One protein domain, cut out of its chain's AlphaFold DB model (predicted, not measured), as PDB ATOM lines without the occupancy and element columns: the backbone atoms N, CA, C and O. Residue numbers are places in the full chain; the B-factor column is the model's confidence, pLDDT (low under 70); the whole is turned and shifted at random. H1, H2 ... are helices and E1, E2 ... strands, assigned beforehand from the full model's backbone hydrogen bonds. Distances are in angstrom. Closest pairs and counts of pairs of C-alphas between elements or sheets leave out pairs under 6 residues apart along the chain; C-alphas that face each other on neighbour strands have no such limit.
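AT A GLANCE: This is residues 147 to 210 of the 259 residues of a protein of Vannella sp. CB-2014 (UniProt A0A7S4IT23). This is a model of little regular structure: a loop-rich body with the hairpin E1 and E2 and the short helix H1, from which the long stretch 186 to 197 leads to a distant second hairpin, E3 and E4. The printed part has 64 residues, 20 of them in named elements, ordered E1, E2, H1, E3, E4; both two-stranded sheets are antiparallel and the class is mixed. It is loose, with a radius of gyration of the C-alphas of 14.2 A, and spans 43 by 28 by 15 A.

IN THESE COORDINATES: E1, residues 157 to 159, begins at C-alpha (-7.563, -31.176, -37.947). E2 is residues 167 to 169. H1, residues 178 to 185, is 10.7 A long. E3 is residues 198 to 200; E4, residues 207 to 209, ends at C-alpha (-23.508, -11.311, -35.375).

HOW THE PARTS SIT: In E1 and E2, N 158 and O 168 are 2.9 A apart, within hydrogen-bond range. E1 and H1 are apart. In H1 every O i to N i+4 pair is within range. In E3 and E4, N 199 and O 208 are 3.1 A apart, within range. E4 and H1 are apart.

THE WHOLE: The farthest C-alphas, Glu 186 and Asp 203, are 43.9 A apart. The printed part has no cut. The link from H1 to E3 is long. Residue 172 and residues 192 to 210 have pLDDT under 70.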
ATOM      1  N   PRO A 147     -14.183 -38.388 -30.297       95.62
ATOM      2  CA  PRO A 147     -13.331 -37.216 -30.197       95.62
ATOM      3  C   PRO A 147     -14.104 -35.951 -29.811       95.62
ATOM      4  O   PRO A 147     -15.143 -35.615 -30.384       95.62
ATOM      5  N   THR A 148     -13.526 -35.175 -28.901       94.00
ATOM      6  CA  THR A 148     -13.971 -33.828 -28.545       94.00
ATOM      7  C   THR A 148     -13.137 -32.765 -29.279       94.00
ATOM      8  O   THR A 148     -12.092 -33.055 -29.868       94.00
ATOM      9  N   PRO A 149     -13.536 -31.478 -29.260       91.38
ATOM     10  CA  PRO A 149     -12.733 -30.408 -29.853       91.38
ATOM     11  C   PRO A 149     -11.325 -30.236 -29.252       91.38
ATOM     12  O   PRO A 149     -10.496 -29.585 -29.899       91.38
ATOM     13  N   LYS A 150     -11.071 -30.757 -28.042       93.19
ATOM     14  CA  LYS A 150      -9.757 -30.719 -27.377       93.19
ATOM     15  C   LYS A 150      -8.826 -31.832 -27.863       93.19
ATOM     16  O   LYS A 150      -7.619 -31.630 -27.893       93.19
ATOM     17  N   ASP A 151      -9.385 -32.924 -28.375       95.38
ATOM     18  CA  ASP A 151      -8.627 -34.093 -28.849       95.38
ATOM     19  C   ASP A 151      -8.087 -33.908 -30.274       95.38
ATOM     20  O   ASP A 151      -7.713 -34.854 -30.959       95.38
ATOM     21  N   ARG A 152      -8.066 -32.672 -30.780       95.38
ATOM     22  CA  ARG A 152      -7.560 -32.395 -32.123       95.38
ATOM     23  C   ARG A 152      -6.030 -32.456 -32.109       95.38
ATOM     24  O   ARG A 152      -5.419 -31.697 -31.354       95.38
ATOM     25  N   PRO A 153      -5.400 -33.239 -33.006       96.62
ATOM     26  CA  PRO A 153      -3.942 -33.352 -33.053       96.62
ATOM     27  C   PRO A 153      -3.235 -32.023 -33.340       96.62
ATOM     28  O   PRO A 153      -2.155 -31.742 -32.829       96.62
ATOM     29  N   CYS A 154      -3.836 -31.170 -34.176       96.69
ATOM     30  CA  CYS A 154      -3.368 -29.808 -34.409       96.69
ATOM     31  C   CYS A 154      -4.468 -28.934 -35.035       96.69
ATOM     32  O   CYS A 154      -5.586 -29.383 -35.295       96.69
ATOM     33  N   SER A 155      -4.144 -27.674 -35.338       94.62
ATOM     34  CA  SER A 155      -5.051 -26.713 -35.982       94.62
ATOM     35  C   SER A 155      -5.527 -27.104 -37.386       94.62
ATOM     36  O   SER A 155      -6.493 -26.514 -37.870       94.62
ATOM     37  N   HIS A 156      -4.848 -28.052 -38.036       95.56
ATOM     38  CA  HIS A 156      -5.178 -28.554 -39.376       95.56
ATOM     39  C   HIS A 156      -6.163 -29.723 -39.348       95.56
ATOM     40  O   HIS A 156      -6.587 -30.190 -40.402       95.56
ATOM     41  N   TYR A 157      -6.534 -30.178 -38.154       96.06
ATOM     42  CA  TYR A 157      -7.563 -31.176 -37.947       96.06
ATOM     43  C   TYR A 157      -8.757 -30.528 -37.248       96.06
ATOM     44  O   TYR A 157      -8.635 -29.585 -36.458       96.06
ATOM     45  N   THR A 158      -9.945 -31.016 -37.560       95.06
ATOM     46  CA  THR A 158     -11.202 -30.542 -36.989       95.06
ATOM     47  C   THR A 158     -12.187 -31.693 -36.907       95.06
ATOM     48  O   THR A 158     -12.072 -32.665 -37.643       95.06
ATOM     49  N   LEU A 159     -13.183 -31.584 -36.033       94.62
ATOM     50  CA  LEU A 159     -14.285 -32.536 -36.044       94.62
ATOM     51  C   LEU A 159     -15.080 -32.407 -37.342       94.62
ATOM     52  O   LEU A 159     -15.312 -31.293 -37.832       94.62
ATOM     53  N   CYS A 160     -15.537 -33.549 -37.853       93.88
ATOM     54  CA  CYS A 160     -16.488 -33.625 -38.949       93.88
ATOM     55  C   CYS A 160     -17.686 -32.727 -38.635       93.88
ATOM     56  O   CYS A 160     -18.248 -32.754 -37.536       93.88
ATOM     57  N   GLN A 161     -18.081 -31.899 -39.595       91.94
ATOM     58  CA  GLN A 161     -19.174 -30.966 -39.382       91.94
ATOM     59  C   GLN A 161     -20.526 -31.651 -39.206       91.94
ATOM     60  O   GLN A 161     -21.364 -31.098 -38.497       91.94
ATOM     61  N   HIS A 162     -20.698 -32.832 -39.799       92.19
ATOM     62  CA  HIS A 162     -21.965 -33.550 -39.847       92.19
ATOM     63  C   HIS A 162     -22.123 -34.497 -38.655       92.19
ATOM     64  O   HIS A 162     -23.001 -34.282 -37.828       92.19
ATOM     65  N   CYS A 163     -21.247 -35.497 -38.508       93.00
ATOM     66  CA  CYS A 163     -21.406 -36.497 -37.451       93.00
ATOM     67  C   CYS A 163     -20.794 -36.100 -36.103       93.00
ATOM     68  O   CYS A 163     -21.176 -36.677 -35.095       93.00
ATOM     69  N   LYS A 164     -19.821 -35.175 -36.066       93.56
ATOM     70  CA  LYS A 164     -19.011 -34.837 -34.870       93.56
ATOM     71  C   LYS A 164     -18.241 -36.005 -34.231       93.56
ATOM     72  O   LYS A 164     -17.551 -35.780 -33.250       93.56
ATOM     73  N   LYS A 165     -18.308 -37.207 -34.807       95.00
ATOM     74  CA  LYS A 165     -17.696 -38.444 -34.291       95.00
ATOM     75  C   LYS A 165     -16.312 -38.751 -34.863       95.00
ATOM     76  O   LYS A 165     -15.654 -39.660 -34.388       95.00
ATOM     77  N   ALA A 166     -15.879 -38.015 -35.883       95.94
ATOM     78  CA  ALA A 166     -14.602 -38.237 -36.549       95.94
ATOM     79  C   ALA A 166     -13.788 -36.945 -36.588       95.94
ATOM     80  O   ALA A 166     -14.338 -35.870 -36.860       95.94
ATOM     81  N   ILE A 167     -12.480 -37.053 -36.369       96.19
ATOM     82  CA  ILE A 167     -11.528 -35.977 -36.638       96.19
ATOM     83  C   ILE A 167     -11.059 -36.118 -38.083       96.19
ATOM     84  O   ILE A 167     -10.630 -37.179 -38.520       96.19
ATOM     85  N   VAL A 168     -11.136 -35.027 -38.833       95.50
ATOM     86  CA  VAL A 168     -10.789 -34.978 -40.252       95.50
ATOM     87  C   VAL A 168      -9.796 -33.858 -40.509       95.50
ATOM     88  O   VAL A 168      -9.806 -32.823 -39.834       95.50
ATOM     89  N   LYS A 169      -8.938 -34.056 -41.509       94.88
ATOM     90  CA  LYS A 169      -8.008 -33.027 -41.964       94.88
ATOM     91  C   LYS A 169      -8.767 -31.937 -42.730       94.88
ATOM     92  O   LYS A 169      -9.558 -32.234 -43.621       94.88
ATOM     93  N   GLY A 170      -8.525 -30.672 -42.394       89.56
ATOM     94  CA  GLY A 170      -9.072 -29.511 -43.095       89.56
ATOM     95  C   GLY A 170      -9.479 -28.358 -42.176       89.56
ATOM     96  O   GLY A 170      -9.437 -28.441 -40.948       89.56
ATOM     97  N   HIS A 171      -9.896 -27.247 -42.789       77.56
ATOM     98  CA  HIS A 171     -10.296 -26.041 -42.067       77.56
ATOM     99  C   HIS A 171     -11.815 -25.925 -41.881       77.56
ATOM    100  O   HIS A 171     -12.601 -26.125 -42.802       77.56
ATOM    101  N   ARG A 172     -12.167 -25.527 -40.651       68.88
ATOM    102  CA  ARG A 172     -13.456 -25.389 -39.940       68.88
ATOM    103  C   ARG A 172     -14.783 -25.231 -40.698       68.88
ATOM    104  O   ARG A 172     -15.802 -25.387 -40.034       68.88
ATOM    105  N   SER A 173     -14.839 -24.856 -41.977       70.50
ATOM    106  CA  SER A 173     -16.080 -24.411 -42.634       70.50
ATOM    107  C   SER A 173     -16.761 -25.417 -43.563       70.50
ATOM    108  O   SER A 173     -17.916 -25.174 -43.895       70.50
ATOM    109  N   SER A 174     -16.113 -26.513 -43.963       76.81
ATOM    110  CA  SER A 174     -16.708 -27.476 -44.915       76.81
ATOM    111  C   SER A 174     -16.138 -28.892 -44.798       76.81
ATOM    112  O   SER A 174     -16.071 -29.632 -45.774       76.81
ATOM    113  N   THR A 175     -15.638 -29.256 -43.622       89.19
ATOM    114  CA  THR A 175     -14.952 -30.533 -43.415       89.19
ATOM    115  C   THR A 175     -15.936 -31.643 -43.072       89.19
ATOM    116  O   THR A 175     -16.559 -31.614 -42.006       89.19
ATOM    117  N   ALA A 176     -16.025 -32.642 -43.944       92.88
ATOM    118  CA  ALA A 176     -16.784 -33.871 -43.746       92.88
ATOM    119  C   ALA A 176     -15.829 -35.072 -43.678       92.88
ATOM    120  O   ALA A 176     -14.788 -35.070 -44.334       92.88
ATOM    121  N   CYS A 177     -16.171 -36.087 -42.881       94.44
ATOM    122  CA  CYS A 177     -15.494 -37.383 -42.954       94.44
ATOM    123  C   CYS A 177     -15.916 -38.129 -44.226       94.44
ATOM    124  O   CYS A 177     -16.953 -37.776 -44.794       94.44
ATOM    125  N   PRO A 178     -15.148 -39.142 -44.670       94.38
ATOM    126  CA  PRO A 178     -15.465 -39.900 -45.881       94.38
ATOM    127  C   PRO A 178     -16.908 -40.422 -45.905       94.38
ATOM    128  O   PRO A 178     -17.620 -40.195 -46.877       94.38
ATOM    129  N   GLU A 179     -17.385 -40.990 -44.797       95.44
ATOM    130  CA  GLU A 179     -18.767 -41.477 -44.661       95.44
ATOM    131  C   GLU A 179     -19.806 -40.362 -44.837       95.44
ATOM    132  O   GLU A 179     -20.738 -40.477 -45.627       95.44
ATOM    133  N   CYS A 180     -19.638 -39.237 -44.135       94.38
ATOM    134  CA  CYS A 180     -20.562 -38.109 -44.263       94.38
ATOM    135  C   CYS A 180     -20.498 -37.471 -45.652       94.38
ATOM    136  O   CYS A 180     -21.496 -36.919 -46.099       94.38
ATOM    137  N   LYS A 181     -19.345 -37.526 -46.325       93.25
ATOM    138  CA  LYS A 181     -19.190 -37.014 -47.685       93.25
ATOM    139  C   LYS A 181     -20.031 -37.832 -48.668       93.25
ATOM    140  O   LYS A 181     -20.788 -37.232 -49.421       93.25
ATOM    141  N   LEU A 182     -19.983 -39.164 -48.576       94.88
ATOM    142  CA  LEU A 182     -20.829 -40.058 -49.376       94.88
ATOM    143  C   LEU A 182     -22.319 -39.795 -49.125       94.88
ATOM    144  O   LEU A 182     -23.084 -39.604 -50.060       94.88
ATOM    145  N   LEU A 183     -22.731 -39.662 -47.860       94.50
ATOM    146  CA  LEU A 183     -24.130 -39.369 -47.519       94.50
ATOM    147  C   LEU A 183     -24.611 -37.995 -48.019       94.50
ATOM    148  O   LEU A 183     -25.804 -37.805 -48.256       94.50
ATOM    149  N   VAL A 184     -23.708 -37.019 -48.147       90.56
ATOM    150  CA  VAL A 184     -24.014 -35.717 -48.755       90.56
ATOM    151  C   VAL A 184     -24.165 -35.853 -50.273       90.56
ATOM    152  O   VAL A 184     -25.101 -35.283 -50.828       90.56
ATOM    153  N   GLU A 185     -23.289 -36.615 -50.931       91.81
ATOM    154  CA  GLU A 185     -23.353 -36.891 -52.375       91.81
ATOM    155  C   GLU A 185     -24.627 -37.670 -52.750       91.81
ATOM    156  O   GLU A 185     -25.267 -37.360 -53.750       91.81
ATOM    157  N   GLU A 186     -25.068 -38.590 -51.891       94.38
ATOM    158  CA  GLU A 186     -26.336 -39.326 -52.018       94.38
ATOM    159  C   GLU A 186     -27.582 -38.487 -51.666       94.38
ATOM    160  O   GLU A 186     -28.707 -38.983 -51.727       94.38
ATOM    161  N   GLY A 187     -27.418 -37.235 -51.229       91.00
ATOM    162  CA  GLY A 187     -28.529 -36.363 -50.831       91.00
ATOM    163  C   GLY A 187     -29.215 -36.748 -49.513       91.00
ATOM    164  O   GLY A 187     -30.229 -36.147 -49.151       91.00
ATOM    165  N   LYS A 188     -28.663 -37.705 -48.754       91.94
ATOM    166  CA  LYS A 188     -29.198 -38.147 -47.452       91.94
ATOM    167  C   LYS A 188     -28.945 -37.132 -46.339       91.94
ATOM    168  O   LYS A 188     -29.733 -37.030 -45.402       91.94
ATOM    169  N   ILE A 189     -27.866 -36.354 -46.436       88.19
ATOM    170  CA  ILE A 189     -27.563 -35.255 -45.512       88.19
ATOM    171  C   ILE A 189     -27.703 -33.925 -46.248       88.19
ATOM    172  O   ILE A 189     -26.936 -33.611 -47.155       88.19
ATOM    173  N   LYS A 190     -28.634 -33.081 -45.796       82.25
ATOM    174  CA  LYS A 190     -28.708 -31.695 -46.267       82.25
ATOM    175  C   LYS A 190     -27.519 -30.912 -45.712       82.25
ATOM    176  O   LYS A 190     -27.347 -30.806 -44.496       82.25
ATOM    177  N   ILE A 191     -26.707 -30.331 -46.596       80.12
ATOM    178  CA  ILE A 191     -25.681 -29.359 -46.206       80.12
ATOM    179  C   ILE A 191     -26.419 -28.191 -45.551       80.12
ATOM    180  O   ILE A 191     -27.113 -27.439 -46.237       80.12
ATOM    181  N   SER A 192     -26.306 -28.035 -44.226       69.62
ATOM    182  CA  SER A 192     -26.897 -26.868 -43.573       69.62
ATOM    183  C   SER A 192     -26.236 -25.638 -44.187       69.62
ATOM    184  O   SER A 192     -25.014 -25.477 -44.068       69.62
ATOM    185  N   GLN A 193     -27.014 -24.805 -44.880       62.12
ATOM    186  CA  GLN A 193     -26.506 -23.561 -45.442       62.12
ATOM    187  C   GLN A 193     -25.782 -22.797 -44.333       62.12
ATOM    188  O   GLN A 193     -26.290 -22.685 -43.217       62.12
ATOM    189  N   LYS A 194     -24.543 -22.389 -44.633       57.09
ATOM    190  CA  LYS A 194     -23.569 -21.770 -43.724       57.09
ATOM    191  C   LYS A 194     -24.259 -21.008 -42.589       57.09
ATOM    192  O   LYS A 194     -24.906 -19.993 -42.842       57.09
ATOM    193  N   ARG A 195     -24.056 -21.455 -41.341       54.03
ATOM    194  CA  ARG A 195     -24.347 -20.612 -40.175       54.03
ATOM    195  C   ARG A 195     -23.643 -19.268 -40.389       54.03
ATOM    196  O   ARG A 195     -22.485 -19.233 -40.821       54.03
ATOM    197  N   SER A 196     -24.375 -18.188 -40.147       51.25
ATOM    198  CA  SER A 196     -23.908 -16.800 -40.126       51.25
ATOM    199  C   SER A 196     -22.499 -16.707 -39.543       51.25
ATOM    200  O   SER A 196     -22.188 -17.294 -38.503       51.25
ATOM    201  N   ARG A 197     -21.611 -15.990 -40.236       53.59
ATOM    202  CA  ARG A 197     -20.262 -15.737 -39.729       53.59
ATOM    203  C   ARG A 197     -20.382 -14.788 -38.540       53.59
ATOM    204  O   ARG A 197     -20.680 -13.615 -38.728       53.59
ATOM    205  N   VAL A 198     -20.090 -15.271 -37.337       51.72
ATOM    206  CA  VAL A 198     -19.769 -14.380 -36.216       51.72
ATOM    207  C   VAL A 198     -18.422 -13.739 -36.547       51.72
ATOM    208  O   VAL A 198     -17.414 -14.443 -36.671       51.72
ATOM    209  N   ARG A 199     -18.401 -12.422 -36.779       49.69
ATOM    210  CA  ARG A 199     -17.146 -11.674 -36.890       49.69
ATOM    211  C   ARG A 199     -16.766 -11.219 -35.488       49.69
ATOM    212  O   ARG A 199     -17.497 -10.465 -34.856       49.69
ATOM    213  N   PHE A 200     -15.614 -11.684 -35.014       43.81
ATOM    214  CA  PHE A 200     -14.997 -11.128 -33.818       43.81
ATOM    215  C   PHE A 200     -14.376  -9.783 -34.204       43.81
ATOM    216  O   PHE A 200     -13.443  -9.750 -35.011       43.81
ATOM    217  N   CYS A 201     -14.935  -8.679 -33.710       45.25
ATOM    218  CA  CYS A 201     -14.349  -7.362 -33.917       45.25
ATOM    219  C   CYS A 201     -13.186  -7.209 -32.930       45.25
ATOM    220  O   CYS A 201     -13.397  -7.163 -31.720       45.25
ATOM    221  N   LEU A 202     -11.953  -7.179 -33.447       45.88
ATOM    222  CA  LEU A 202     -10.754  -7.034 -32.613       45.88
ATOM    223  C   LEU A 202     -10.718  -5.683 -31.880       45.88
ATOM    224  O   LEU A 202     -10.115  -5.610 -30.817       45.88
ATOM    225  N   ASP A 203     -11.400  -4.665 -32.410       47.66
ATOM    226  CA  ASP A 203     -11.383  -3.303 -31.865       47.66
ATOM    227  C   ASP A 203     -12.368  -3.107 -30.702       47.66
ATOM    228  O   ASP A 203     -12.136  -2.270 -29.836       47.66
ATOM    229  N   THR A 204     -13.463  -3.877 -30.651       59.62
ATOM    230  CA  THR A 204     -14.505  -3.725 -29.616       59.62
ATOM    231  C   THR A 204     -14.556  -4.877 -28.618       59.62
ATOM    232  O   THR A 204     -15.264  -4.781 -27.621       59.62
ATOM    233  N   GLY A 205     -13.852  -5.984 -28.879       54.00
ATOM    234  CA  GLY A 205     -13.887  -7.181 -28.031       54.00
ATOM    235  C   GLY A 205     -15.247  -7.893 -27.993       54.00
ATOM    236  O   GLY A 205     -15.410  -8.852 -27.243       54.00
ATOM    237  N   LEU A 206     -16.219  -7.456 -28.802       46.41
ATOM    238  CA  LEU A 206     -17.578  -7.990 -28.832       46.41
ATOM    239  C   LEU A 206     -17.817  -8.843 -30.084       46.41
ATOM    240  O   LEU A 206     -17.388  -8.527 -31.199       46.41
ATOM    241  N   ASN A 207     -18.552  -9.940 -29.893       46.72
ATOM    242  CA  ASN A 207     -19.030 -10.789 -30.978       46.72
ATOM    243  C   ASN A 207     -20.130 -10.051 -31.749       46.72
ATOM    244  O   ASN A 207     -21.256  -9.953 -31.268       46.72
ATOM    245  N   GLN A 208     -19.838  -9.565 -32.957       58.72
ATOM    246  CA  GLN A 208     -20.879  -9.042 -33.840       58.72
ATOM    247  C   GLN A 208     -21.450 -10.181 -34.686       58.72
ATOM    248  O   GLN A 208     -20.754 -10.832 -35.478       58.72
ATOM    249  N   TYR A 209     -22.745 -10.435 -34.502       47.97
ATOM    250  CA  TYR A 209     -23.508 -11.311 -35.375       47.97
ATOM    251  C   TYR A 209     -23.683 -10.621 -36.728       47.97
ATOM    252  O   TYR A 209     -24.291  -9.558 -36.809       47.97
ATOM    253  N   VAL A 210     -23.152 -11.223 -37.794       55.09
ATOM    254  CA  VAL A 210     -23.423 -10.776 -39.163       55.09
ATOM    255  C   VAL A 210     -24.430 -11.756 -39.765       55.09
ATOM    256  O   VAL A 210     -24.057 -12.903 -40.054       55.09
TER     257      VAL A 210